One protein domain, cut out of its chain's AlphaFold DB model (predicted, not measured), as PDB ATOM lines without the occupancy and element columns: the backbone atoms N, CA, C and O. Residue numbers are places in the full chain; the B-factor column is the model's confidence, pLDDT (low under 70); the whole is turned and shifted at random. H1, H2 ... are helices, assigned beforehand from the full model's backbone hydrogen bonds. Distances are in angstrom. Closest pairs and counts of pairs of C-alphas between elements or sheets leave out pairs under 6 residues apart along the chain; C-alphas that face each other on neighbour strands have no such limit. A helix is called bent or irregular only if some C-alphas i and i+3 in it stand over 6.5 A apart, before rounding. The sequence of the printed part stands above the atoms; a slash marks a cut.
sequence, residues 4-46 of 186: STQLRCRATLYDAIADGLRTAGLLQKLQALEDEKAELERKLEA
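This is residues 4 to 46 of the 186 residues of an uncharacterized protein of Salipiger bermudensis (strain DSM 26914 / JCM 13377 / KCTC 12554 / HTCC2601) (UniProt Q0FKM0). Read from Ser 4 onward, this model is a wide, open V: H1 is one arm, H2 is the other, longer arm, and the short link of residues 21 to 23 joins them at the corner. Nothing fills the space between the arms, and nothing packs on either of them. The printed part has 43 residues with two named helices, H1 then H2, and no named strand; its class is all helix. The whole is extended, with a radius of gyration of the C-alphas of 16.3 A, and flat, though only just, with spans of 49 by 25 by 6 A.

Begin with H1, residues 4 to 20, and go on through the tight link of three residues to H2, residues 24 to 44. H1 and H2 are apart: no C-alpha of the one is within 8 A of the other. Residues 4 to 46 stand free, with no C-alpha 8 or more residues away along the chain within 10 A. Look at the backbone O and N atoms: in H2 every O i to N i+4 pair is within hydrogen-bond range, and in H1 12 of 13 are.

Find C-alpha 4 at (16.070, -27.465, -39.305); from there H1 runs 25.0 A to C-alpha 20 at (32.432, -24.972, -20.623), with x and z both rising. H2 begins at C-alpha 24, at (33.427, -29.368, -10.231), and runs 30.4 A to C-alpha 44 at (7.620, -23.572, 4.679); here x falls while z still rises. Neither helix is bent.

The two C-alphas farthest apart are those of Thr 5 and Ala 46, at 49.3 A. The printed part has no cut, and its one link between helices is tight. In the B-factor column the mean pLDDT of the printed part is 75.6; look for values under 70 at residues 4 to 10 and 16 to 23. The mean is 65 in H1 and 86 in H2.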
ATOM      1  N   SER A   4      15.675 -26.331 -40.151       56.94
ATOM      2  CA  SER A   4      16.070 -27.465 -39.305       56.94
ATOM      3  C   SER A   4      17.548 -27.456 -38.888       56.94
ATOM      4  O   SER A   4      17.896 -28.038 -37.860       56.94
ATOM      5  N   THR A   5      18.429 -26.785 -39.635       58.69
ATOM      6  CA  THR A   5      19.855 -26.663 -39.282       58.69
ATOM      7  C   THR A   5      20.069 -25.615 -38.183       58.69
ATOM      8  O   THR A   5      20.947 -25.775 -37.340       58.69
ATOM      9  N   GLN A   6      19.210 -24.592 -38.119       58.56
ATOM     10  CA  GLN A   6      19.306 -23.498 -37.146       58.56
ATOM     11  C   GLN A   6      18.934 -23.929 -35.714       58.56
ATOM     12  O   GLN A   6      19.573 -23.487 -34.760       58.56
ATOM     13  N   LEU A   7      17.961 -24.836 -35.547       60.47
ATOM     14  CA  LEU A   7      17.624 -25.412 -34.234       60.47
ATOM     15  C   LEU A   7      18.747 -26.307 -33.687       60.47
ATOM     16  O   LEU A   7      19.021 -26.278 -32.489       60.47
ATOM     17  N   ARG A   8      19.430 -27.053 -34.569       62.53
ATOM     18  CA  ARG A   8      20.569 -27.905 -34.199       62.53
ATOM     19  C   ARG A   8      21.748 -27.078 -33.694       62.53
ATOM     20  O   ARG A   8      22.251 -27.369 -32.620       62.53
ATOM     21  N   CYS A   9      22.116 -26.007 -34.401       59.59
ATOM     22  CA  CYS A   9      23.216 -25.134 -33.977       59.59
ATOM     23  C   CYS A   9      22.944 -24.428 -32.639       59.59
ATOM     24  O   CYS A   9      23.871 -24.170 -31.873       59.59
ATOM     25  N   ARG A  10      21.676 -24.114 -32.336       63.62
ATOM     26  CA  ARG A  10      21.315 -23.483 -31.061       63.62
ATOM     27  C   ARG A  10      21.395 -24.462 -29.887       63.62
ATOM     28  O   ARG A  10      21.849 -24.064 -28.821       63.62
ATOM     29  N   ALA A  11      20.998 -25.718 -30.097       70.00
ATOM     30  CA  ALA A  11      21.156 -26.776 -29.100       70.00
ATOM     31  C   ALA A  11      22.643 -27.065 -28.828       70.00
ATOM     32  O   ALA A  11      23.071 -27.007 -27.683       70.00
ATOM     33  N   THR A  12      23.462 -27.213 -29.877       71.62
ATOM     34  CA  THR A  12      24.902 -27.484 -29.720       71.62
ATOM     35  C   THR A  12      25.666 -26.345 -29.041       71.62
ATOM     36  O   THR A  12      26.647 -26.594 -28.348       71.62
ATOM     37  N   LEU A  13      25.245 -25.087 -29.233       73.75
ATOM     38  CA  LEU A  13      25.843 -23.935 -28.548       73.75
ATOM     39  C   LEU A  13      25.487 -23.917 -27.056       73.75
ATOM     40  O   LEU A  13      26.343 -23.626 -26.228       73.75
ATOM     41  N   TYR A  14      24.233 -24.232 -26.721       70.38
ATOM     42  CA  TYR A  14      23.788 -24.354 -25.335       70.38
ATOM     43  C   TYR A  14      24.560 -25.460 -24.605       70.38
ATOM     44  O   TYR A  14      25.061 -25.225 -23.509       70.38
ATOM     45  N   ASP A  15      24.741 -26.611 -25.254       73.38
ATOM     46  CA  ASP A  15      25.504 -27.737 -24.713       73.38
ATOM     47  C   ASP A  15      26.988 -27.381 -24.519       73.38
ATOM     48  O   ASP A  15      27.547 -27.643 -23.460       73.38
ATOM     49  N   ALA A  16      27.617 -26.679 -25.471       68.00
ATOM     50  CA  ALA A  16      29.012 -26.240 -25.352       68.00
ATOM     51  C   ALA A  16      29.236 -25.191 -24.242       68.00
ATOM     52  O   ALA A  16      30.286 -25.180 -23.598       68.00
ATOM     53  N   ILE A  17      28.255 -24.313 -23.998       65.56
ATOM     54  CA  ILE A  17      28.288 -23.353 -22.882       65.56
ATOM     55  C   ILE A  17      28.059 -24.080 -21.550       65.56
ATOM     56  O   ILE A  17      28.752 -23.798 -20.573       65.56
ATOM     57  N   ALA A  18      27.130 -25.039 -21.513       65.44
ATOM     58  CA  ALA A  18      26.897 -25.883 -20.346       65.44
ATOM     59  C   ALA A  18      28.139 -26.721 -19.995       65.44
ATOM     60  O   ALA A  18      28.500 -26.818 -18.825       65.44
ATOM     61  N   ASP A  19      28.837 -27.257 -20.995       65.06
ATOM     62  CA  ASP A  19      30.069 -28.027 -20.817       65.06
ATOM     63  C   ASP A  19      31.264 -27.145 -20.423       65.06
ATOM     64  O   ASP A  19      32.044 -27.529 -19.552       65.06
ATOM     65  N   GLY A  20      31.377 -25.931 -20.974       63.62
ATOM     66  CA  GLY A  20      32.432 -24.972 -20.623       63.62
ATOM     67  C   GLY A  20      32.325 -24.380 -19.209       63.62
ATOM     68  O   GLY A  20      33.311 -23.868 -18.682       63.62
ATOM     69  N   LEU A  21      31.150 -24.465 -18.575       59.06
ATOM     70  CA  LEU A  21      30.887 -23.949 -17.224       59.06
ATOM     71  C   LEU A  21      30.862 -25.042 -16.141       59.06
ATOM     72  O   LEU A  21      30.813 -24.720 -14.952       59.06
ATOM     73  N   ARG A  22      30.964 -26.327 -16.506       60.53
ATOM     74  CA  ARG A  22      31.038 -27.467 -15.572       60.53
ATOM     75  C   ARG A  22      32.417 -27.581 -14.913       60.53
ATOM     76  O   ARG A  22      33.146 -28.552 -15.089       60.53
ATOM     77  N   THR A  23      32.783 -26.603 -14.093       67.19
ATOM     78  CA  THR A  23      33.826 -26.813 -13.079       67.19
ATOM     79  C   THR A  23      33.216 -27.549 -11.889       67.19
ATOM     80  O   THR A  23      32.124 -27.204 -11.437       67.19
ATOM     81  N   ALA A  24      33.916 -28.554 -11.352       71.19
ATOM     82  CA  ALA A  24      33.427 -29.368 -10.231       71.19
ATOM     83  C   ALA A  24      32.961 -28.521  -9.026       71.19
ATOM     84  O   ALA A  24      31.982 -28.860  -8.369       71.19
ATOM     85  N   GLY A  25      33.605 -27.371  -8.790       74.56
ATOM     86  CA  GLY A  25      33.216 -26.429  -7.738       74.56
ATOM     87  C   GLY A  25      31.915 -25.657  -8.002       74.56
ATOM     88  O   GLY A  25      31.239 -25.288  -7.047       74.56
ATOM     89  N   LEU A  26      31.526 -25.415  -9.262       76.50
ATOM     90  CA  LEU A  26      30.238 -24.780  -9.580       76.50
ATOM     91  C   LEU A  26      29.086 -25.765  -9.384       76.50
ATOM     92  O   LEU A  26      28.059 -25.402  -8.820       76.50
ATOM     93  N   LEU A  27      29.286 -27.017  -9.796       78.62
ATOM     94  CA  LEU A  27      28.304 -28.084  -9.623       78.62
ATOM     95  C   LEU A  27      28.056 -28.363  -8.131       78.62
ATOM     96  O   LEU A  27      26.911 -28.437  -7.710       78.62
ATOM     97  N   GLN A  28      29.115 -28.387  -7.313       81.56
ATOM     98  CA  GLN A  28      28.989 -28.470  -5.851       81.56
ATOM     99  C   GLN A  28      28.223 -27.288  -5.240       81.56
ATOM    100  O   GLN A  28      27.416 -27.491  -4.339       81.56
ATOM    101  N   LYS A  29      28.448 -26.056  -5.719       82.44
ATOM    102  CA  LYS A  29      27.712 -24.874  -5.238       82.44
ATOM    103  C   LYS A  29      26.239 -24.902  -5.635       82.44
ATOM    104  O   LYS A  29      25.402 -24.542  -4.821       82.44
ATOM    105  N   LEU A  30      25.934 -25.314  -6.864       87.50
ATOM    106  CA  LEU A  30      24.553 -25.474  -7.318       87.50
ATOM    107  C   LEU A  30      23.835 -26.544  -6.499       87.50
ATOM    108  O   LEU A  30      22.753 -26.270  -6.000       87.50
ATOM    109  N   GLN A  31      24.478 -27.691  -6.267       87.25
ATOM    110  CA  GLN A  31      23.928 -28.744  -5.418       87.25
ATOM    111  C   GLN A  31      23.651 -28.240  -3.994       87.25
ATOM    112  O   GLN A  31      22.561 -28.435  -3.479       87.25
ATOM    113  N   ALA A  32      24.598 -27.521  -3.384       91.75
ATOM    114  CA  ALA A  32      24.415 -26.965  -2.042       91.75
ATOM    115  C   ALA A  32      23.242 -25.969  -1.962       91.75
ATOM    116  O   ALA A  32      22.507 -25.961  -0.979       91.75
ATOM    117  N   LEU A  33      23.052 -25.142  -2.996       91.19
ATOM    118  CA  LEU A  33      21.929 -24.202  -3.075       91.19
ATOM    119  C   LEU A  33      20.593 -24.911  -3.330       91.19
ATOM    120  O   LEU A  33      19.565 -24.471  -2.819       91.19
ATOM    121  N   GLU A  34      20.590 -25.991  -4.111       92.38
ATOM    122  CA  GLU A  34      19.411 -26.841  -4.305       92.38
ATOM    123  C   GLU A  34      19.011 -27.544  -3.002       92.38
ATOM    124  O   GLU A  34      17.830 -27.548  -2.653       92.38
ATOM    125  N   ASP A  35      19.984 -28.046  -2.240       94.81
ATOM    126  CA  ASP A  35      19.755 -28.672  -0.935       94.81
ATOM    127  C   ASP A  35      19.227 -27.649   0.094       94.81
ATOM    128  O   ASP A  35      18.266 -27.922   0.815       94.81
ATOM    129  N   GLU A  36      19.801 -26.439   0.138       93.56
ATOM    130  CA  GLU A  36      19.326 -25.347   1.002       93.56
ATOM    131  C   GLU A  36      17.902 -24.912   0.632       93.56
ATOM    132  O   GLU A  36      17.055 -24.716   1.507       93.56
ATOM    133  N   LYS A  37      17.612 -24.811  -0.670       92.25
ATOM    134  CA  LYS A  37      16.270 -24.510  -1.162       92.25
ATOM    135  C   LYS A  37      15.273 -25.586  -0.729       92.25
ATOM    136  O   LYS A  37      14.219 -25.232  -0.209       92.25
ATOM    137  N   ALA A  38      15.608 -26.867  -0.883       92.00
ATOM    138  CA  ALA A  38      14.745 -27.971  -0.466       92.00
ATOM    139  C   ALA A  38      14.491 -27.969   1.054       92.00
ATOM    140  O   ALA A  38      13.375 -28.215   1.510       92.00
ATOM    141  N   GLU A  39      15.504 -27.638   1.856       92.50
ATOM    142  CA  GLU A  39      15.371 -27.476   3.306       92.50
ATOM    143  C   GLU A  39      14.445 -26.313   3.693       92.50
ATOM    144  O   GLU A  39      13.629 -26.443   4.610       92.50
ATOM    145  N   LEU A  40      14.543 -25.175   3.002       88.31
ATOM    146  CA  LEU A  40      13.661 -24.026   3.217       88.31
ATOM    147  C   LEU A  40      12.228 -24.314   2.755       88.31
ATOM    148  O   LEU A  40      11.288 -23.977   3.475       88.31
ATOM    149  N   GLU A  41      12.051 -24.984   1.615       87.44
ATOM    150  CA  GLU A  41      10.744 -25.438   1.126       87.44
ATOM    151  C   GLU A  41      10.085 -26.385   2.136       87.44
ATOM    152  O   GLU A  41       8.938 -26.161   2.514       87.44
ATOM    153  N   ARG A  42      10.833 -27.341   2.704       87.69
ATOM    154  CA  ARG A  42      10.332 -28.235   3.763       87.69
ATOM    155  C   ARG A  42       9.919 -27.488   5.036       87.69
ATOM    156  O   ARG A  42       8.959 -27.877   5.697       87.69
ATOM    157  N   LYS A  43      10.644 -26.429   5.414       80.00
ATOM    158  CA  LYS A  43      10.290 -25.584   6.571       80.00
ATOM    159  C   LYS A  43       9.038 -24.750   6.317       80.00
ATOM    160  O   LYS A  43       8.292 -24.506   7.258       80.00
ATOM    161  N   LEU A  44       8.816 -24.316   5.079       77.56
ATOM    162  CA  LEU A  44       7.620 -23.572   4.679       77.56
ATOM    163  C   LEU A  44       6.396 -24.479   4.523       77.56
ATOM    164  O   LEU A  44       5.279 -24.046   4.784       77.56
ATOM    165  N   GLU A  45       6.606 -25.734   4.132       81.19
ATOM    166  CA  GLU A  45       5.566 -26.764   4.052       81.19
ATOM    167  C   GLU A  45       5.173 -27.313   5.438       81.19
ATOM    168  O   GLU A  45       4.201 -28.061   5.571       81.19
ATOM    169  N   ALA A  46       5.896 -26.912   6.493       74.50
ATOM    170  CA  ALA A  46       5.477 -27.162   7.862       74.50
ATOM    171  C   ALA A  46       4.080 -26.550   8.092       74.50
ATOM    172  O   ALA A  46       3.825 -25.415   7.682       74.50
TER     173      ALA A  46